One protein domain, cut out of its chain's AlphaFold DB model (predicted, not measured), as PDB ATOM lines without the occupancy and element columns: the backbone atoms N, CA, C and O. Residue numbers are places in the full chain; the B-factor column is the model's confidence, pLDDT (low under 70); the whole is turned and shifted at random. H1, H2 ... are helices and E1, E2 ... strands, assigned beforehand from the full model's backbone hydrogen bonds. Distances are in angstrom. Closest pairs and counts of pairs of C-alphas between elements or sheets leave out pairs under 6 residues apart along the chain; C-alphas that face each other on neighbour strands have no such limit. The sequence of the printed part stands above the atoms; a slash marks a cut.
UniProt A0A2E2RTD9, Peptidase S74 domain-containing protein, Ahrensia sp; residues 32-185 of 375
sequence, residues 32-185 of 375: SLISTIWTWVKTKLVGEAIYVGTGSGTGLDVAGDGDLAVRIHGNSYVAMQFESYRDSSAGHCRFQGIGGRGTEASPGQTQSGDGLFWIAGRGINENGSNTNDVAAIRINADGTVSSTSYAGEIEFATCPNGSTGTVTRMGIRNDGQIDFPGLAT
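What this domain is: This is residues 32 to 185 of the 375 residues of the protein "Peptidase S74 domain-containing protein" of Ahrensia sp (UniProt A0A2E2RTD9). Little of this domain is regular: one twisted sheet of four antiparallel strands, E3 E4 E5 E6, with a small hairpin E1 E2 set off from it, and a long unnamed stretch, residues 45 to 100, looping away to helix H1, which sticks out. The printed part has 154 residues, 49 in named elements, ordered H1 E1 E2 E3 E4 E5 E6, class mixed. It is loose, radius of gyration of the C-alphas 20.7 A, spanning 63 by 47 by 37 A.

Where its parts are: Find C-alpha 115 at (26.918, -1.068, -16.946), where E3, residues 115 to 122, begins. Next come E4, 133 to 141, 19.8 A long, E5, 152 to 158, 20.0 A, and E6, 167 to 172. E1 is 101 to 103, E2 106 to 108. H1, 32 to 44, 19.0 A, begins at C-alpha 32, (-1.975, 7.347, 9.397).

How they stand to each other: E3 E4 E5 E6 form a meander, each strand the antiparallel neighbour of the one before; within hydrogen-bond range are N 119 and O 137, 2.9 A, N 138 and O 155, 2.9 A, and N 156 and O 170, 2.8 A. E2 and E3 are apart. H1 is not on the sheet; 8 of its 9 O i to N i+4 pairs are within range.

The domain as a whole: The C-alphas farthest apart, Ser 32 and Thr 185, are 66.4 A apart. The printed part has no cut; the H1 to E1 link, 56 residues, is long. Low pLDDT, under 70, includes residues 32 to 59.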
ATOM      1  N   SER A  32      -0.932   6.350   9.066       51.50
ATOM      2  CA  SER A  32      -1.975   7.347   9.397       51.50
ATOM      3  C   SER A  32      -1.681   8.766   8.869       51.50
ATOM      4  O   SER A  32      -2.540   9.407   8.259       51.50
ATOM      5  N   LEU A  33      -0.440   9.242   9.021       50.53
ATOM      6  CA  LEU A  33      -0.075  10.629   8.697       50.53
ATOM      7  C   LEU A  33       0.060  10.869   7.182       50.53
ATOM      8  O   LEU A  33      -0.519  11.809   6.642       50.53
ATOM      9  N   ILE A  34       0.748   9.960   6.478       52.22
ATOM     10  CA  ILE A  34       0.953  10.019   5.019       52.22
ATOM     11  C   ILE A  34      -0.385   9.953   4.268       52.22
ATOM     12  O   ILE A  34      -0.571  10.668   3.291       52.22
ATOM     13  N   SER A  35      -1.341   9.147   4.745       47.41
ATOM     14  CA  SER A  35      -2.676   9.025   4.140       47.41
ATOM     15  C   SER A  35      -3.448  10.346   4.168       47.41
ATOM     16  O   SER A  35      -4.090  10.704   3.187       47.41
ATOM     17  N   THR A  36      -3.398  11.070   5.284       54.12
ATOM     18  CA  THR A  36      -4.163  12.313   5.472       54.12
ATOM     19  C   THR A  36      -3.562  13.459   4.657       54.12
ATOM     20  O   THR A  36      -4.287  14.201   3.995       54.12
ATOM     21  N   ILE A  37      -2.229  13.537   4.617       55.75
ATOM     22  CA  ILE A  37      -1.484  14.507   3.805       55.75
ATOM     23  C   ILE A  37      -1.678  14.219   2.312       55.75
ATOM     24  O   ILE A  37      -1.949  15.130   1.540       55.75
ATOM     25  N   TRP A  38      -1.622  12.951   1.895       52.44
ATOM     26  CA  TRP A  38      -1.839  12.564   0.501       52.44
ATOM     27  C   TRP A  38      -3.260  12.865   0.025       52.44
ATOM     28  O   TRP A  38      -3.444  13.315  -1.104       52.44
ATOM     29  N   THR A  39      -4.264  12.676   0.885       52.31
ATOM     30  CA  THR A  39      -5.642  13.092   0.596       52.31
ATOM     31  C   THR A  39      -5.741  14.606   0.435       52.31
ATOM     32  O   THR A  39      -6.378  15.050  -0.517       52.31
ATOM     33  N   TRP A  40      -5.077  15.391   1.291       57.16
ATOM     34  CA  TRP A  40      -5.053  16.858   1.209       57.16
ATOM     35  C   TRP A  40      -4.351  17.365  -0.066       57.16
ATOM     36  O   TRP A  40      -4.940  18.127  -0.827       57.16
ATOM     37  N   VAL A  41      -3.151  16.853  -0.367       57.12
ATOM     38  CA  VAL A  41      -2.379  17.151  -1.591       57.12
ATOM     39  C   VAL A  41      -3.204  16.819  -2.841       57.12
ATOM     40  O   VAL A  41      -3.342  17.649  -3.735       57.12
ATOM     41  N   LYS A  42      -3.840  15.641  -2.884       54.81
ATOM     42  CA  LYS A  42      -4.676  15.212  -4.019       54.81
ATOM     43  C   LYS A  42      -5.953  16.025  -4.207       54.81
ATOM     44  O   LYS A  42      -6.375  16.197  -5.344       54.81
ATOM     45  N   THR A  43      -6.600  16.471  -3.129       53.69
ATOM     46  CA  THR A  43      -7.840  17.265  -3.243       53.69
ATOM     47  C   THR A  43      -7.583  18.720  -3.609       53.69
ATOM     48  O   THR A  43      -8.508  19.379  -4.077       53.69
ATOM     49  N   LYS A  44      -6.364  19.232  -3.404       52.66
ATOM     50  CA  LYS A  44      -6.039  20.648  -3.614       52.66
ATOM     51  C   LYS A  44      -5.210  20.939  -4.867       52.66
ATOM     52  O   LYS A  44      -5.367  22.021  -5.406       52.66
ATOM     53  N   LEU A  45      -4.427  19.985  -5.377       53.16
ATOM     54  CA  LEU A  45      -3.529  20.188  -6.530       53.16
ATOM     55  C   LEU A  45      -4.070  19.610  -7.853       53.16
ATOM     56  O   LEU A  45      -3.302  19.215  -8.731       53.16
ATOM     57  N   VAL A  46      -5.394  19.511  -8.017       44.62
ATOM     58  CA  VAL A  46      -5.987  19.013  -9.269       44.62
ATOM     59  C   VAL A  46      -5.711  20.016 -10.394       44.62
ATOM     60  O   VAL A  46      -6.403  21.020 -10.515       44.62
ATOM     61  N   GLY A  47      -4.703  19.724 -11.220       50.19
ATOM     62  CA  GLY A  47      -4.301  20.559 -12.357       50.19
ATOM     63  C   GLY A  47      -3.150  21.537 -12.088       50.19
ATOM     64  O   GLY A  47      -2.865  22.350 -12.961       50.19
ATOM     65  N   GLU A  48      -2.473  21.458 -10.936       52.72
ATOM     66  CA  GLU A  48      -1.351  22.346 -10.586       52.72
ATOM     67  C   GLU A  48       0.011  21.624 -10.591       52.72
ATOM     68  O   GLU A  48       0.103  20.419 -10.345       52.72
ATOM     69  N   ALA A  49       1.086  22.365 -10.887       56.00
ATOM     70  CA  ALA A  49       2.460  21.859 -10.911       56.00
ATOM     71  C   ALA A  49       3.094  21.867  -9.507       56.00
ATOM     72  O   ALA A  49       2.973  22.842  -8.766       56.00
ATOM     73  N   ILE A  50       3.822  20.800  -9.154       63.19
ATOM     74  CA  ILE A  50       4.635  20.747  -7.930       63.19
ATOM     75  C   ILE A  50       6.047  21.241  -8.262       63.19
ATOM     76  O   ILE A  50       6.761  20.602  -9.033       63.19
ATOM     77  N   TYR A  51       6.462  22.350  -7.649       56.69
ATOM     78  CA  TYR A  51       7.821  22.887  -7.766       56.69
ATOM     79  C   TYR A  51       8.666  22.472  -6.557       56.69
ATOM     80  O   TYR A  51       8.355  22.829  -5.422       56.69
ATOM     81  N   VAL A  52       9.755  21.736  -6.789       63.84
ATOM     82  CA  VAL A  52      10.709  21.349  -5.737       63.84
ATOM     83  C   VAL A  52      11.874  22.341  -5.733       63.84
ATOM     84  O   VAL A  52      12.871  22.163  -6.431       63.84
ATOM     85  N   GLY A  53      11.720  23.395  -4.929       54.06
ATOM     86  CA  GLY A  53      12.737  24.414  -4.663       54.06
ATOM     87  C   GLY A  53      12.833  25.524  -5.719       54.06
ATOM     88  O   GLY A  53      12.824  25.277  -6.921       54.06
ATOM     89  N   THR A  54      12.971  26.766  -5.254       51.72
ATOM     90  CA  THR A  54      13.292  27.945  -6.070       51.72
ATOM     91  C   THR A  54      14.662  28.495  -5.649       51.72
ATOM     92  O   THR A  54      14.961  28.596  -4.459       51.72
ATOM     93  N   GLY A  55      15.533  28.820  -6.612       53.28
ATOM     94  CA  GLY A  55      16.872  29.379  -6.355       53.28
ATOM     95  C   GLY A  55      18.045  28.445  -6.693       53.28
ATOM     96  O   GLY A  55      17.888  27.415  -7.339       53.28
ATOM     97  N   SER A  56      19.264  28.837  -6.311       55.59
ATOM     98  CA  SER A  56      20.487  28.098  -6.654       55.59
ATOM     99  C   SER A  56      20.660  26.832  -5.808       55.59
ATOM    100  O   SER A  56      20.685  26.928  -4.580       55.59
ATOM    101  N   GLY A  57      20.902  25.684  -6.449       57.44
ATOM    102  CA  GLY A  57      21.266  24.436  -5.763       57.44
ATOM    103  C   GLY A  57      20.087  23.657  -5.179       57.44
ATOM    104  O   GLY A  57      20.263  22.938  -4.201       57.44
ATOM    105  N   THR A  58      18.894  23.818  -5.748       65.00
ATOM    106  CA  THR A  58      17.711  23.035  -5.386       65.00
ATOM    107  C   THR A  58      17.721  21.686  -6.102       65.00
ATOM    108  O   THR A  58      18.187  21.572  -7.236       65.00
ATOM    109  N   GLY A  59      17.221  20.648  -5.438       68.94
ATOM    110  CA  GLY A  59      17.175  19.301  -5.991       68.94
ATOM    111  C   GLY A  59      16.350  18.361  -5.126       68.94
ATOM    112  O   GLY A  59      15.990  18.690  -3.995       68.94
ATOM    113  N   LEU A  60      16.052  17.194  -5.686       75.19
ATOM    114  CA  LEU A  60      15.478  16.062  -4.975       75.19
ATOM    115  C   LEU A  60      16.590  15.028  -4.791       75.19
ATOM    116  O   LEU A  60      17.096  14.511  -5.785       75.19
ATOM    117  N   ASP A  61      16.952  14.751  -3.542       73.06
ATOM    118  CA  ASP A  61      17.925  13.719  -3.181       73.06
ATOM    119  C   ASP A  61      17.250  12.656  -2.310       73.06
ATOM    120  O   ASP A  61      16.446  12.976  -1.428       73.06
ATOM    121  N   VAL A  62      17.530  11.388  -2.597       73.25
ATOM    122  CA  VAL A  62      16.936  10.234  -1.919       73.25
ATOM    123  C   VAL A  62      18.041   9.210  -1.675       73.25
ATOM    124  O   VAL A  62      18.456   8.517  -2.600       73.25
ATOM    125  N   ALA A  63      18.482   9.101  -0.422       68.94
ATOM    126  CA  ALA A  63      19.539   8.185   0.008       68.94
ATOM    127  C   ALA A  63      18.974   6.955   0.749       68.94
ATOM    128  O   ALA A  63      17.981   7.062   1.481       68.94
ATOM    129  N   GLY A  64      19.613   5.790   0.584       69.62
ATOM    130  CA  GLY A  64      19.276   4.538   1.278       69.62
ATOM    131  C   GLY A  64      19.589   3.262   0.479       69.62
ATOM    132  O   GLY A  64      19.784   3.305  -0.728       69.62
ATOM    133  N   ASP A  65      19.584   2.106   1.153       67.81
ATOM    134  CA  ASP A  65      20.034   0.803   0.613       67.81
ATOM    135  C   ASP A  65      19.026   0.089  -0.326       67.81
ATOM    136  O   ASP A  65      19.070  -1.132  -0.479       67.81
ATOM    137  N   GLY A  66      18.059   0.806  -0.907       71.12
ATOM    138  CA  GLY A  66      16.960   0.211  -1.676       71.12
ATOM    139  C   GLY A  66      16.780   0.802  -3.070       71.12
ATOM    140  O   GLY A  66      17.234   1.906  -3.357       71.12
ATOM    141  N   ASP A  67      16.050   0.082  -3.922       75.62
ATOM    142  CA  ASP A  67      15.719   0.548  -5.268       75.62
ATOM    143  C   ASP A  67      14.813   1.784  -5.208       75.62
ATOM    144  O   ASP A  67      13.674   1.732  -4.726       75.62
ATOM    145  N   LEU A  68      15.285   2.893  -5.770       80.12
ATOM    146  CA  LEU A  68      14.444   4.043  -6.068       80.12
ATOM    147  C   LEU A  68      13.888   3.918  -7.488       80.12
ATOM    148  O   LEU A  68      14.635   3.819  -8.457       80.12
ATOM    149  N   ALA A  69      12.565   3.999  -7.625       79.69
ATOM    150  CA  ALA A  69      11.911   4.069  -8.926       79.69
ATOM    151  C   ALA A  69      11.053   5.332  -9.031       79.69
ATOM    152  O   ALA A  69      10.084   5.501  -8.291       79.69
ATOM    153  N   VAL A  70      11.352   6.175 -10.020       85.06
ATOM    154  CA  VAL A  70      10.454   7.248 -10.460       85.06
ATOM    155  C   VAL A  70       9.617   6.706 -11.616       85.06
ATOM    156  O   VAL A  70      10.146   6.389 -12.679       85.06
ATOM    157  N   ARG A  71       8.303   6.553 -11.408       82.62
ATOM    158  CA  ARG A  71       7.373   6.041 -12.430       82.62
ATOM    159  C   ARG A  71       6.389   7.119 -12.856       82.62
ATOM    160  O   ARG A  71       5.545   7.528 -12.062       82.62
ATOM    161  N   ILE A  72       6.436   7.492 -14.130       87.06
ATOM    162  CA  ILE A  72       5.477   8.403 -14.760       87.06
ATOM    163  C   ILE A  72       4.554   7.553 -15.641       87.06
ATOM    164  O   ILE A  72       5.034   6.791 -16.474       87.06
ATOM    165  N   HIS A  73       3.241   7.611 -15.416       85.38
ATOM    166  CA  HIS A  73       2.259   6.777 -16.114       85.38
ATOM    167  C   HIS A  73       0.963   7.547 -16.376       85.38
ATOM    168  O   HIS A  73       0.592   8.439 -15.618       85.38
ATOM    169  N   GLY A  74       0.270   7.184 -17.451       85.25
ATOM    170  CA  GLY A  74      -0.960   7.820 -17.907       85.25
ATOM    171  C   GLY A  74      -1.528   7.074 -19.113       85.25
ATOM    172  O   GLY A  74      -0.809   6.338 -19.782       85.25
ATOM    173  N   ASN A  75      -2.821   7.253 -19.387       87.31
ATOM    174  CA  ASN A  75      -3.549   6.482 -20.409       87.31
ATOM    175  C   ASN A  75      -3.566   7.142 -21.798       87.31
ATOM    176  O   ASN A  75      -4.181   6.611 -22.720       87.31
ATOM    177  N   SER A  76      -2.961   8.322 -21.948       91.06
ATOM    178  CA  SER A  76      -3.032   9.095 -23.196       91.06
ATOM    179  C   SER A  76      -1.672   9.649 -23.600       91.06
ATOM    180  O   SER A  76      -1.175   9.316 -24.668       91.06
ATOM    181  N   TYR A  77      -1.051  10.458 -22.741       88.06
ATOM    182  CA  TYR A  77       0.265  11.035 -22.986       88.06
ATOM    183  C   TYR A  77       1.090  11.003 -21.703       88.06
ATOM    184  O   TYR A  77       0.595  11.348 -20.631       88.06
ATOM    185  N   VAL A  78       2.340  10.567 -21.826       88.81
ATOM    186  CA  VAL A  78       3.327  10.530 -20.749       88.81
ATOM    187  C   VAL A  78       4.626  11.066 -21.324       88.81
ATOM    188  O   VAL A  78       5.084  10.583 -22.357       88.81
ATOM    189  N   ALA A  79       5.219  12.050 -20.656       88.69
ATOM    190  CA  ALA A  79       6.490  12.621 -21.062       88.69
ATOM    191  C   ALA A  79       7.352  12.969 -19.855       88.69
ATOM    192  O   ALA A  79       6.861  13.195 -18.749       88.69
ATOM    193  N   MET A  80       8.649  13.027 -20.116       89.25
ATOM    194  CA  MET A  80       9.651  13.612 -19.246       89.25
ATOM    195  C   MET A  80      10.387  14.653 -20.079       89.25
ATOM    196  O   MET A  80      10.842  14.347 -21.182       89.25
ATOM    197  N   GLN A  81      10.468  15.877 -19.570       89.75
ATOM    198  CA  GLN A  81      11.082  16.997 -20.266       89.75
ATOM    199  C   GLN A  81      12.225  17.556 -19.428       89.75
ATOM    200  O   GLN A  81      12.085  17.739 -18.220       89.75
ATOM    201  N   PHE A  82      13.342  17.843 -20.091       88.12
ATOM    202  CA  PHE A  82      14.477  18.534 -19.499       88.12
ATOM    203  C   PHE A  82      14.724  19.818 -20.289       88.12
ATOM    204  O   PHE A  82      14.937  19.767 -21.499       88.12
ATOM    205  N   GLU A  83      14.693  20.965 -19.612       86.75
ATOM    206  CA  GLU A  83      14.938  22.273 -20.221       86.75
ATOM    207  C   GLU A  83      16.009  23.034 -19.448       86.75
ATOM    208  O   GLU A  83      16.096  22.961 -18.222       86.75
ATOM    209  N   SER A  84      16.832  23.793 -20.169       83.94
ATOM    210  CA  SER A  84      17.777  24.716 -19.553       83.94
ATOM    211  C   SER A  84      18.060  25.888 -20.488       83.94
ATOM    212  O   SER A  84      18.552  25.689 -21.596       83.94
ATOM    213  N   TYR A  85      17.782  27.100 -20.011       83.00
ATOM    214  CA  TYR A  85      18.114  28.368 -20.664       83.00
ATOM    215  C   TYR A  85      19.351  28.954 -19.980       83.00
ATOM    216  O   TYR A  85      19.405  28.970 -18.748       83.00
ATOM    217  N   ARG A  86      20.366  29.374 -20.747       73.75
ATOM    218  CA  ARG A  86      21.640  29.863 -20.198       73.75
ATOM    219  C   ARG A  86      22.269  30.933 -21.088       73.75
ATOM    220  O   ARG A  86      22.265  30.788 -22.305       73.75
ATOM    221  N   ASP A  87      22.906  31.911 -20.446       79.75
ATOM    222  CA  ASP A  87      23.661  32.998 -21.092       79.75
ATOM    223  C   ASP A  87      25.176  32.704 -21.163       79.75
ATOM    224  O   ASP A  87      25.993  33.591 -21.396       79.75
ATOM    225  N   SER A  88      25.574  31.448 -20.929       75.38
ATOM    226  CA  SER A  88      26.967  30.994 -20.979       75.38
ATOM    227  C   SER A  88      27.083  29.606 -21.601       75.38
ATOM    228  O   SER A  88      26.177  28.781 -21.459       75.38
ATOM    229  N   SER A  89      28.245  29.303 -22.184       72.38
ATOM    230  CA  SER A  89      28.615  27.948 -22.629       72.38
ATOM    231  C   SER A  89      28.707  26.943 -21.472       72.38
ATOM    232  O   SER A  89      28.611  25.737 -21.687       72.38
ATOM    233  N   ALA A  90      28.848  27.436 -20.238       62.88
ATOM    234  CA  ALA A  90      28.870  26.642 -19.024       62.88
ATOM    235  C   ALA A  90      27.474  26.148 -18.609       62.88
ATOM    236  O   ALA A  90      26.490  26.890 -18.628       62.88
ATOM    237  N   GLY A  91      27.415  24.895 -18.154       63.53
ATOM    238  CA  GLY A  91      26.180  24.200 -17.794       63.53
ATOM    239  C   GLY A  91      25.642  23.416 -18.984       63.53
ATOM    240  O   GLY A  91      25.811  23.827 -20.125       63.53
ATOM    241  N   HIS A  92      25.000  22.280 -18.727       70.75
ATOM    242  CA  HIS A  92      24.397  21.439 -19.759       70.75
ATOM    243  C   HIS A  92      23.077  20.887 -19.238       70.75
ATOM    244  O   HIS A  92      22.954  20.571 -18.055       70.75
ATOM    245  N   CYS A  93      22.100  20.749 -20.131       84.81
ATOM    246  CA  CYS A  93      20.998  19.839 -19.870       84.81
ATOM    247  C   CYS A  93      21.582  18.426 -19.969       84.81
ATOM    248  O   CYS A  93      22.061  18.047 -21.036       84.81
ATOM    249  N   ARG A  94      21.646  17.695 -18.853       83.62
ATOM    250  CA  ARG A  94      22.365  16.421 -18.772       83.62
ATOM    251  C   ARG A  94      21.437  15.310 -18.310       83.62
ATOM    252  O   ARG A  94      20.742  15.459 -17.312       83.62
ATOM    253  N   PHE A  95      21.526  14.178 -18.997       89.19
ATOM    254  CA  PHE A  95      21.031  12.897 -18.519       89.19
ATOM    255  C   PHE A  95      22.237  11.965 -18.380       89.19
ATOM    256  O   PHE A  95      22.939  11.723 -19.357       89.19
ATOM    257  N   GLN A  96      22.559  11.561 -17.151       90.00
ATOM    258  CA  GLN A  96      23.815  10.879 -16.828       90.00
ATOM    259  C   GLN A  96      23.587   9.794 -15.781       90.00
ATOM    260  O   GLN A  96      22.869  10.016 -14.810       90.00
ATOM    261  N   GLY A  97      24.269   8.662 -15.962       92.38
ATOM    262  CA  GLY A  97      24.499   7.678 -14.910       92.38
ATOM    263  C   GLY A  97      25.910   7.793 -14.334       92.38
ATOM    264  O   GLY A  97      26.856   8.175 -15.027       92.38
ATOM    265  N   ILE A  98      26.036   7.467 -13.053       90.38
ATOM    266  CA  ILE A  98      27.306   7.250 -12.359       90.38
ATOM    267  C   ILE A  98      27.170   5.884 -11.698       90.38
ATOM    268  O   ILE A  98      26.223   5.661 -10.945       90.38
ATOM    269  N   GLY A  99      28.086   4.970 -12.004       89.38
ATOM    270  CA  GLY A  99      28.063   3.605 -11.493       89.38
ATOM    271  C   GLY A  99      29.422   3.235 -10.925       89.38
ATOM    272  O   GLY A  99      30.444   3.477 -11.563       89.38
ATOM    273  N   GLY A 100      29.424   2.651  -9.734       92.31
ATOM    274  CA  GLY A 100      30.596   2.096  -9.070       92.31
ATOM    275  C   GLY A 100      30.189   0.870  -8.264       92.31
ATOM    276  O   GLY A 100      29.004   0.606  -8.065       92.31
ATOM    277  N   ARG A 101      31.173   0.100  -7.813       93.56
ATOM    278  CA  ARG A 101      30.932  -1.054  -6.937       93.56
ATOM    279  C   ARG A 101      30.833  -0.591  -5.478       93.56
ATOM    280  O   ARG A 101      30.956   0.594  -5.194       93.56
ATOM    281  N   GLY A 102      30.650  -1.512  -4.533       91.25
ATOM    282  CA  GLY A 102      30.611  -1.183  -3.102       91.25
ATOM    283  C   GLY A 102      29.297  -0.534  -2.659       91.25
ATOM    284  O   GLY A 102      28.251  -0.784  -3.249       91.25
ATOM    285  N   THR A 103      29.350   0.253  -1.586       86.94
ATOM    286  CA  THR A 103      28.190   0.968  -1.027       86.94
ATOM    287  C   THR A 103      28.438   2.469  -1.043       86.94
ATOM    288  O   THR A 103      29.575   2.907  -1.192       86.94
ATOM    289  N   GLU A 104      27.401   3.278  -0.831       80.81
ATOM    290  CA  GLU A 104      27.549   4.737  -0.743       80.81
ATOM    291  C   GLU A 104      28.547   5.159   0.355       80.81
ATOM    292  O   GLU A 104      29.364   6.056   0.156       80.81
ATOM    293  N   ALA A 105      28.549   4.452   1.491       86.31
ATOM    294  CA  ALA A 105      29.481   4.697   2.593       86.31
ATOM    295  C   ALA A 105      30.915   4.202   2.318       86.31
ATOM    296  O   ALA A 105      31.854   4.642   2.981       86.31
ATOM    297  N   SER A 106      31.095   3.277   1.371       90.25
ATOM    298  CA  SER A 106      32.399   2.737   0.979       90.25
ATOM    299  C   SER A 106      32.414   2.410  -0.522       90.25
ATOM    300  O   SER A 106      32.316   1.230  -0.893       90.25
ATOM    301  N   PRO A 107      32.531   3.430  -1.396       91.31
ATOM    302  CA  PRO A 107      32.461   3.231  -2.835       91.31
ATOM    303  C   PRO A 107      33.632   2.397  -3.348       91.31
ATOM    304  O   PRO A 107      34.793   2.612  -3.001       91.31
ATOM    305  N   GLY A 108      33.309   1.439  -4.200       93.94
ATOM    306  CA  GLY A 108      34.238   0.617  -4.953       93.94
ATOM    307  C   GLY A 108      34.388   1.114  -6.388       93.94
ATOM    308  O   GLY A 108      33.498   1.731  -6.971       93.94
ATOM    309  N   GLN A 109      35.539   0.804  -6.968       95.25
ATOM    310  CA  GLN A 109      35.898   1.188  -8.326       95.25
ATOM    311  C   GLN A 109      35.009   0.500  -9.373       95.25
ATOM    312  O   GLN A 109      34.693  -0.685  -9.243       95.25
ATOM    313  N   THR A 110      34.656   1.234 -10.426       97.00
ATOM    314  CA  THR A 110      34.053   0.702 -11.653       97.00
ATOM    315  C   THR A 110      35.060  -0.168 -12.401       97.00
ATOM    316  O   THR A 110      36.202   0.242 -12.628       97.00
ATOM    317  N   GLN A 111      34.646  -1.362 -12.803       96.25
ATOM    318  CA  GLN A 111      35.482  -2.302 -13.542       96.25
ATOM    319  C   GLN A 111      34.963  -2.508 -14.966       96.25
ATOM    320  O   GLN A 111      33.813  -2.204 -15.270       96.25
ATOM    321  N   SER A 112      35.815  -3.070 -15.825       95.44
ATOM    322  CA  SER A 112      35.435  -3.452 -17.188       95.44
ATOM    323  C   SER A 112      34.179  -4.330 -17.196       95.44
ATOM    324  O   SER A 112      34.077  -5.280 -16.419       95.44
ATOM    325  N   GLY A 113      33.249  -4.027 -18.099       93.06
ATOM    326  CA  GLY A 113      31.958  -4.697 -18.244       93.06
ATOM    327  C   GLY A 113      30.856  -4.177 -17.315       93.06
ATOM    328  O   GLY A 113      29.709  -4.596 -17.464       93.06
ATOM    329  N   ASP A 114      31.152  -3.271 -16.377       96.62
ATOM    330  CA  ASP A 114      30.119  -2.673 -15.529       96.62
ATOM    331  C   ASP A 114      29.222  -1.736 -16.367       96.62
ATOM    332  O   ASP A 114      29.704  -0.831 -17.053       96.62
ATOM    333  N   GLY A 115      27.903  -1.937 -16.297       94.75
ATOM    334  CA  GLY A 115      26.918  -1.068 -16.946       94.75
ATOM    335  C   GLY A 115      26.719   0.230 -16.161       94.75
ATOM    336  O   GLY A 115      26.448   0.195 -14.962       94.75
ATOM    337  N   LEU A 116      26.830   1.376 -16.835       95.25
ATOM    338  CA  LEU A 116      26.767   2.695 -16.193       95.25
ATOM    339  C   LEU A 116      25.436   3.399 -16.421       95.25
ATOM    340  O   LEU A 116      24.898   4.034 -15.514       95.25
ATOM    341  N   PHE A 117      24.918   3.329 -17.646       95.25
ATOM    342  CA  PHE A 117      23.700   4.036 -18.013       95.25
ATOM    343  C   PHE A 117      23.070   3.470 -19.282       95.25
ATOM    344  O   PHE A 117      23.753   3.302 -20.293       95.25
ATOM    345  N   TRP A 118      21.771   3.168 -19.236       92.75
ATOM    346  CA  TRP A 118      21.050   2.531 -20.337       92.75
ATOM    347  C   TRP A 118      19.823   3.358 -20.735       92.75
ATOM    348  O   TRP A 118      19.040   3.780 -19.884       92.75
ATOM    349  N   ILE A 119      19.611   3.515 -22.040       95.12
ATOM    350  CA  ILE A 119      18.352   3.990 -22.623       95.12
ATOM    351  C   ILE A 119      17.712   2.792 -23.307       95.12
ATOM    352  O   ILE A 119      18.226   2.316 -24.316       95.12
ATOM    353  N   ALA A 120      16.605   2.290 -22.765       94.31
ATOM    354  CA  ALA A 120      15.985   1.065 -23.254       94.31
ATOM    355  C   ALA A 120      14.475   1.211 -23.444       94.31
ATOM    356  O   ALA A 120      13.776   1.811 -22.625       94.31
ATOM    357  N   GLY A 121      13.972   0.607 -24.517       93.06
ATOM    358  CA  GLY A 121      12.553   0.336 -24.693       93.06
ATOM    359  C   GLY A 121      12.231  -1.058 -24.169       93.06
ATOM    360  O   GLY A 121      12.947  -2.010 -24.475       93.06
ATOM    361  N   ARG A 122      11.138  -1.202 -23.416       91.06
ATOM    362  CA  ARG A 122      10.618  -2.496 -22.951       91.06
ATOM    363  C   ARG A 122       9.216  -2.720 -23.495       91.06
ATOM    364  O   ARG A 122       8.429  -1.780 -23.567       91.06
ATOM    365  N   GLY A 123       8.924  -3.955 -23.885       87.25
ATOM    366  CA  GLY A 123       7.608  -4.364 -24.373       87.25
ATOM    367  C   GLY A 123       6.815  -5.120 -23.310       87.25
ATOM    368  O   GLY A 123       7.395  -5.874 -22.529       87.25
ATOM    369  N   ILE A 124       5.492  -4.941 -23.328       87.31
ATOM    370  CA  ILE A 124       4.541  -5.799 -22.614       87.31
ATOM    371  C   ILE A 124       4.229  -6.989 -23.526       87.31
ATOM    372  O   ILE A 124       3.832  -6.787 -24.674       87.31
ATOM    373  N   ASN A 125       4.407  -8.215 -23.035       85.38
ATOM    374  CA  ASN A 125       4.043  -9.418 -23.789       85.38
ATOM    375  C   ASN A 125       2.539  -9.746 -23.687       85.38
ATOM    376  O   ASN A 125       1.782  -9.083 -22.979       85.38
ATOM    377  N   GLU A 126       2.099 -10.808 -24.360       88.38
ATOM    378  CA  GLU A 126       0.704 -11.268 -24.389       88.38
ATOM    379  C   GLU A 126       0.125 -11.611 -23.007       88.38
ATOM    380  O   GLU A 126      -1.090 -11.607 -22.823       88.38
ATOM    381  N   ASN A 127       0.990 -11.853 -22.020       88.06
ATOM    382  CA  ASN A 127       0.606 -12.152 -20.643       88.06
ATOM    383  C   ASN A 127       0.570 -10.902 -19.748       88.06
ATOM    384  O   ASN A 127       0.391 -11.018 -18.536       88.06
ATOM    385  N   GLY A 128       0.777  -9.706 -20.309       83.38
ATOM    386  CA  GLY A 128       0.844  -8.466 -19.535       83.38
ATOM    387  C   GLY A 128       2.137  -8.312 -18.725       83.38
ATOM    388  O   GLY A 128       2.202  -7.457 -17.842       83.38
ATOM    389  N   SER A 129       3.157  -9.136 -18.991       78.38
ATOM    390  CA  SER A 129       4.427  -9.121 -18.265       78.38
ATOM    391  C   SER A 129       5.470  -8.254 -18.971       78.38
ATOM    392  O   SER A 129       5.599  -8.280 -20.196       78.38
ATOM    393  N   ASN A 130       6.230  -7.511 -18.165       70.12
ATOM    394  CA  ASN A 130       7.313  -6.620 -18.570       70.12
ATOM    395  C   ASN A 130       8.628  -7.149 -18.023       70.12
ATOM    396  O   ASN A 130       8.873  -6.979 -16.827       70.12
ATOM    397  N   THR A 131       9.503  -7.723 -18.843       68.38
ATOM    398  CA  THR A 131      10.817  -8.112 -18.302       68.38
ATOM    399  C   THR A 131      12.009  -7.754 -19.167       68.38
ATOM    400  O   THR A 131      13.064  -7.494 -18.596       68.38
ATOM    401  N   ASN A 132      11.874  -7.664 -20.494       84.75
ATOM    402  CA  ASN A 132      13.053  -7.599 -21.357       84.75
ATOM    403  C   ASN A 132      13.070  -6.345 -22.235       84.75
ATOM    404  O   ASN A 132      12.032  -5.851 -22.687       84.75
ATOM    405  N   ASP A 133      14.279  -5.844 -22.471       91.44
ATOM    406  CA  ASP A 133      14.521  -4.763 -23.415       91.44
ATOM    407  C   ASP A 133      14.240  -5.273 -24.839       91.44
ATOM    408  O   ASP A 133      14.725  -6.331 -25.241       91.44
ATOM    409  N   VAL A 134      13.455  -4.527 -25.618       94.00
ATOM    410  CA  VAL A 134      13.247  -4.808 -27.051       94.00
ATOM    411  C   VAL A 134      14.357  -4.183 -27.899       94.00
ATOM    412  O   VAL A 134      14.764  -4.742 -28.920       94.00
ATOM    413  N   ALA A 135      14.888  -3.048 -27.438       96.62
ATOM    414  CA  ALA A 135      16.063  -2.372 -27.965       96.62
ATOM    415  C   ALA A 135      16.683  -1.492 -26.871       96.62
ATOM    416  O   ALA A 135      15.962  -0.989 -26.003       96.62
ATOM    417  N   ALA A 136      18.000  -1.300 -26.923       96.56
ATOM    418  CA  ALA A 136      18.721  -0.480 -25.958       96.56
ATOM    419  C   ALA A 136      19.939   0.221 -26.574       96.56
ATOM    420  O   ALA A 136      20.563  -0.298 -27.498       96.56
ATOM    421  N   ILE A 137      20.281   1.374 -26.001       98.00
ATOM    422  CA  ILE A 137      21.600   1.999 -26.077       98.00
ATOM    423  C   ILE A 137      22.228   1.850 -24.694       98.00
ATOM    424  O   ILE A 137      21.618   2.262 -23.701       98.00
ATOM    425  N   ARG A 138      23.411   1.245 -24.611       96.19
ATOM    426  CA  ARG A 138      24.092   0.964 -23.342       96.19
ATOM    427  C   ARG A 138      25.434   1.657 -23.300       96.19
ATOM    428  O   ARG A 138      26.172   1.625 -24.275       96.19
ATOM    429  N   ILE A 139      25.723   2.270 -22.162       97.31
ATOM    430  CA  ILE A 139      27.031   2.826 -21.846       97.31
ATOM    431  C   ILE A 139      27.638   1.941 -20.765       97.31
ATOM    432  O   ILE A 139      27.075   1.839 -19.667       97.31
ATOM    433  N   ASN A 140      28.769   1.318 -21.082       96.25
ATOM    434  CA  ASN A 140      29.479   0.410 -20.187       96.25
ATOM    435  C   ASN A 140      30.932   0.867 -20.009       96.25
ATOM    436  O   ASN A 140      31.474   1.609 -20.830       96.25
ATOM    437  N   ALA A 141      31.572   0.408 -18.939       96.88
ATOM    438  CA  ALA A 141      33.015   0.536 -18.787       96.88
ATOM    439  C   ALA A 141      33.737  -0.486 -19.684       96.88
ATOM    440  O   ALA A 141      33.503  -1.687 -19.568       96.88
ATOM    441  N   ASP A 142      34.660  -0.027 -20.526       95.31
ATOM    442  CA  ASP A 142      35.497  -0.856 -21.414       95.31
ATOM    443  C   ASP A 142      36.943  -0.885 -20.890       95.31
ATOM    444  O   ASP A 142      37.923  -0.671 -21.597       95.31
ATOM    445  N   GLY A 143      37.056  -1.028 -19.572       94.50
ATOM    446  CA  GLY A 143      38.300  -1.008 -18.819       94.50
ATOM    447  C   GLY A 143      38.051  -0.648 -17.357       94.50
ATOM    448  O   GLY A 143      36.965  -0.219 -16.970       94.50
ATOM    449  N   THR A 144      39.059  -0.841 -16.509       95.00
ATOM    450  CA  THR A 144      38.981  -0.409 -15.108       95.00
ATOM    451  C   THR A 144      39.164   1.103 -15.023       95.00
ATOM    452  O   THR A 144      40.199   1.621 -15.439       95.00
ATOM    453  N   VAL A 145      38.191   1.800 -14.436       94.06
ATOM    454  CA  VAL A 145      38.233   3.260 -14.284       94.06
ATOM    455  C   VAL A 145      39.222   3.648 -13.191       94.06
ATOM    456  O   VAL A 145      39.018   3.288 -12.038       94.06
ATOM    457  N   SER A 146      40.271   4.403 -13.502       92.38
ATOM    458  CA  SER A 146      41.313   4.858 -12.571       92.38
ATOM    459  C   SER A 146      41.484   6.380 -12.613       92.38
ATOM    460  O   SER A 146      40.857   7.063 -13.410       92.38
ATOM    461  N   SER A 147      42.387   6.932 -11.796       91.25
ATOM    462  CA  SER A 147      42.728   8.362 -11.848       91.25
ATOM    463  C   SER A 147      43.355   8.811 -13.174       91.25
ATOM    464  O   SER A 147      43.514  10.007 -13.384       91.25
ATOM    465  N   THR A 148      43.754   7.875 -14.040       89.81
ATOM    466  CA  THR A 148      44.425   8.153 -15.319       89.81
ATOM    467  C   THR A 148      43.757   7.469 -16.513       89.81
ATOM    468  O   THR A 148      44.285   7.550 -17.616       89.81
ATOM    469  N   SER A 149      42.636   6.764 -16.326       90.00
ATOM    470  CA  SER A 149      41.962   6.043 -17.412       90.00
ATOM    471  C   SER A 149      40.469   5.892 -17.148       90.00
ATOM    472  O   SER A 149      40.063   5.414 -16.094       90.00
ATOM    473  N   TYR A 150      39.653   6.275 -18.126       92.94
ATOM    474  CA  TYR A 150      38.190   6.211 -18.078       92.94
ATOM    475  C   TYR A 150      37.656   5.561 -19.362       92.94
ATOM    476  O   TYR A 150      36.841   6.140 -20.074       92.94
ATOM    477  N   ALA A 151      38.165   4.371 -19.686       94.44
ATOM    478  CA  ALA A 151      37.770   3.637 -20.884       94.44
ATOM    479  C   ALA A 151      36.292   3.212 -20.818       94.44
ATOM    480  O   ALA A 151      35.856   2.564 -19.862       94.44
ATOM    481  N   GLY A 152      35.526   3.569 -21.844       95.25
ATOM    482  CA  GLY A 152      34.106   3.261 -21.960       95.25
ATOM    483  C   GLY A 152      33.742   2.817 -23.368       95.25
ATOM    484  O   GLY A 152      34.479   3.082 -24.315       95.25
ATOM    485  N   GLU A 153      32.592   2.167 -23.486       96.94
ATOM    486  CA  GLU A 153      31.997   1.777 -24.762       96.94
ATOM    487  C   GLU A 153      30.527   2.190 -24.841       96.94
ATOM    488  O   GLU A 153      29.845   2.369 -23.821       96.94
ATOM    489  N   ILE A 154      30.036   2.309 -26.074       97.81
ATOM    490  CA  ILE A 154      28.620   2.516 -26.381       97.81
ATOM    491  C   ILE A 154      28.140   1.355 -27.243       97.81
ATOM    492  O   ILE A 154      28.677   1.134 -28.323       97.81
ATOM    493  N   GLU A 155      27.089   0.663 -26.810       97.38
ATOM    494  CA  GLU A 155      26.475  -0.438 -27.555       97.38
ATOM    495  C   GLU A 155      25.061  -0.088 -28.024       97.38
ATOM    496  O   GLU A 155      24.233   0.402 -27.251       97.38
ATOM    497  N   PHE A 156      24.743  -0.447 -29.267       97.50
ATOM    498  CA  PHE A 156      23.394  -0.437 -29.825       97.50
ATOM    499  C   PHE A 156      22.891  -1.875 -29.960       97.50
ATOM    500  O   PHE A 156      23.428  -2.668 -30.740       97.50
ATOM    501  N   ALA A 157      21.837  -2.219 -29.222       96.50
ATOM    502  CA  ALA A 157      21.345  -3.589 -29.113       96.50
ATOM    503  C   ALA A 157      19.870  -3.722 -29.517       96.50
ATOM    504  O   ALA A 157      19.036  -2.879 -29.182       96.50
ATOM    505  N   THR A 158      19.528  -4.820 -30.202       96.12
ATOM    506  CA  THR A 158      18.141  -5.159 -30.582       96.12
ATOM    507  C   THR A 158      17.817  -6.615 -30.282       96.12
ATOM    508  O   THR A 158      18.681  -7.489 -30.389       96.12
ATOM    509  N   CYS A 159      16.566  -6.898 -29.914       94.56
ATOM    510  CA  CYS A 159      16.072  -8.263 -29.763       94.56
ATOM    511  C   CYS A 159      15.659  -8.833 -31.137       94.56
ATOM    512  O   CYS A 159      14.790  -8.255 -31.793       94.56
ATOM    513  N   PRO A 160      16.259  -9.943 -31.615       93.19
ATOM    514  CA  PRO A 160      15.799 -10.618 -32.829       93.19
ATOM    515  C   PRO A 160      14.341 -11.093 -32.711       93.19
ATOM    516  O   PRO A 160      13.875 -11.426 -31.622       93.19
ATOM    517  N   ASN A 161      13.646 -11.215 -33.846       92.06
ATOM    518  CA  ASN A 161      12.334 -11.862 -33.875       92.06
ATOM    519  C   ASN A 161      12.445 -13.330 -33.418       92.06
ATOM    520  O   ASN A 161      13.369 -14.033 -33.827       92.06
ATOM    521  N   GLY A 162      11.516 -13.784 -32.574       90.25
ATOM    522  CA  GLY A 162      11.558 -15.117 -31.959       90.25
ATOM    523  C   GLY A 162      12.574 -15.275 -30.817       90.25
ATOM    524  O   GLY A 162      12.760 -16.386 -30.330       90.25
ATOM    525  N   SER A 163      13.221 -14.189 -30.381       91.06
ATOM    526  CA  SER A 163      14.100 -14.147 -29.207       91.06
ATOM    527  C   SER A 163      13.461 -13.333 -28.081       91.06
ATOM    528  O   SER A 163      12.544 -12.545 -28.302       91.06
ATOM    529  N   THR A 164      13.980 -13.506 -26.869       89.00
ATOM    530  CA  THR A 164      13.663 -12.675 -25.702       89.00
ATOM    531  C   THR A 164      14.864 -11.857 -25.220       89.00
ATOM    532  O   THR A 164      14.716 -11.050 -24.306       89.00
ATOM    533  N   GLY A 165      16.048 -12.048 -25.809       90.38
ATOM    534  CA  GLY A 165      17.276 -11.342 -25.449       90.38
ATOM    535  C   GLY A 165      17.761 -10.411 -26.556       90.38
ATOM    536  O   GLY A 165      17.796 -10.788 -27.731       90.38
ATOM    537  N   THR A 166      18.183  -9.208 -26.166       94.12
ATOM    538  CA  THR A 166      18.896  -8.280 -27.048       94.12
ATOM    539  C   THR A 166      20.286  -8.800 -27.387       94.12
ATOM    540  O   THR A 166      20.964  -9.337 -26.513       94.12
ATOM    541  N   VAL A 167      20.748  -8.531 -28.604       94.56
ATOM    542  CA  VAL A 167      22.142  -8.733 -29.015       94.56
ATOM    543  C   VAL A 167      22.725  -7.422 -29.541       94.56
ATOM    544  O   VAL A 167      21.999  -6.638 -30.162       94.56
ATOM    545  N   THR A 168      24.015  -7.187 -29.299       95.38
ATOM    546  CA  THR A 168      24.737  -6.017 -29.818       95.38
ATOM    547  C   THR A 168      24.799  -6.087 -31.344       95.38
ATOM    548  O   THR A 168      25.094  -7.131 -31.932       95.38
ATOM    549  N   ARG A 169      24.426  -4.988 -32.002       95.06
ATOM    550  CA  ARG A 169      24.389  -4.855 -33.469       95.06
ATOM    551  C   ARG A 169      25.461  -3.915 -33.994       95.06
ATOM    552  O   ARG A 169      25.923  -4.115 -35.113       95.06
ATOM    553  N   MET A 170      25.812  -2.924 -33.185       96.50
ATOM    554  CA  MET A 170      26.864  -1.953 -33.426       96.50
ATOM    555  C   MET A 170      27.437  -1.524 -32.076       96.50
ATOM    556  O   MET A 170      26.660  -1.354 -31.130       96.50
ATOM    557  N   GLY A 171      28.741  -1.308 -31.999       96.00
ATOM    558  CA  GLY A 171      29.393  -0.720 -30.838       96.00
ATOM    559  C   GLY A 171      30.450   0.309 -31.231       96.00
ATOM    560  O   GLY A 171      30.867   0.402 -32.386       96.00
ATOM    561  N   ILE A 172      30.820   1.138 -30.258       96.56
ATOM    562  CA  ILE A 172      31.968   2.046 -30.310       96.56
ATOM    563  C   ILE A 172      32.821   1.724 -29.088       96.56
ATOM    564  O   ILE A 172      32.344   1.870 -27.958       96.56
ATOM    565  N   ARG A 173      34.046   1.255 -29.320       94.88
ATOM    566  CA  ARG A 173      34.984   0.790 -28.287       94.88
ATOM    567  C   ARG A 173      35.853   1.927 -27.743       94.88
ATOM    568  O   ARG A 173      35.857   3.033 -28.286       94.88
ATOM    569  N   ASN A 174      36.605   1.651 -26.677       92.38
ATOM    570  CA  ASN A 174      37.469   2.640 -26.020       92.38
ATOM    571  C   ASN A 174      38.593   3.221 -26.902       92.38
ATOM    572  O   ASN A 174      39.136   4.275 -26.576       92.38
ATOM    573  N   ASP A 175      38.932   2.552 -28.000       87.62
ATOM    574  CA  ASP A 175      39.933   2.951 -28.987       87.62
ATOM    575  C   ASP A 175      39.314   3.677 -30.194       87.62
ATOM    576  O   ASP A 175      40.016   4.037 -31.137       87.62
ATOM    577  N   GLY A 176      37.998   3.916 -30.161       87.25
ATOM    578  CA  GLY A 176      37.240   4.566 -31.226       87.25
ATOM    579  C   GLY A 176      36.816   3.630 -32.358       87.25
ATOM    580  O   GLY A 176      36.129   4.081 -33.278       87.25
ATOM    581  N   GLN A 177      37.166   2.339 -32.309       87.06
ATOM    582  CA  GLN A 177      36.746   1.389 -33.332       87.06
ATOM    583  C   GLN A 177      35.225   1.188 -33.300       87.06
ATOM    584  O   GLN A 177      34.627   0.957 -32.246       87.06
ATOM    585  N   ILE A 178      34.613   1.233 -34.487       91.62
ATOM    586  CA  ILE A 178      33.210   0.868 -34.693       91.62
ATOM    587  C   ILE A 178      33.144  -0.594 -35.126       91.62
ATOM    588  O   ILE A 178      33.715  -0.969 -36.153       91.62
ATOM    589  N   ASP A 179      32.421  -1.421 -34.376       90.44
ATOM    590  CA  ASP A 179      32.195  -2.823 -34.706       90.44
ATOM    591  C   ASP A 179      30.751  -3.071 -35.155       90.44
ATOM    592  O   ASP A 179      29.797  -2.471 -34.666       90.44
ATOM    593  N   PHE A 180      30.581  -3.997 -36.100       91.38
ATOM    594  CA  PHE A 180      29.269  -4.471 -36.545       91.38
ATOM    595  C   PHE A 180      29.232  -6.008 -36.494       91.38
ATOM    596  O   PHE A 180      29.392  -6.670 -37.526       91.38
ATOM    597  N   PRO A 181      28.993  -6.610 -35.313       87.12
ATOM    598  CA  PRO A 181      29.088  -8.062 -35.114       87.12
ATOM    599  C   PRO A 181      28.155  -8.893 -36.007       87.12
ATOM    600  O   PRO A 181      28.373 -10.084 -36.216       87.12
ATOM    601  N   GLY A 182      27.084  -8.276 -36.517       81.94
ATOM    602  CA  GLY A 182      26.079  -8.915 -37.367       81.94
ATOM    603  C   GLY A 182      26.279  -8.745 -38.876       81.94
ATOM    604  O   GLY A 182      25.343  -9.055 -39.614       81.94
ATOM    605  N   LEU A 183      27.416  -8.223 -39.354       82.38
ATOM    606  CA  LEU A 183      27.663  -8.079 -40.796       82.38
ATOM    607  C   LEU A 183      27.710  -9.451 -41.486       82.38
ATOM    608  O   LEU A 183      28.647 -10.227 -41.312       82.38
ATOM    609  N   ALA A 184      26.692  -9.738 -42.299       71.94
ATOM    610  CA  ALA A 184      26.637 -10.942 -43.121       71.94
ATOM    611  C   ALA A 184      27.416 -10.756 -44.433       71.94
ATOM    612  O   ALA A 184      27.424  -9.674 -45.024       71.94
ATOM    613  N   THR A 185      28.029 -11.832 -44.925       71.56
ATOM    614  CA  THR A 185      28.690 -11.849 -46.234       71.56
ATOM    615  C   THR A 185      27.703 -12.229 -47.340       71.56
ATOM    616  O   THR A 185      26.743 -12.971 -47.134       71.56
TER     617      THR A 185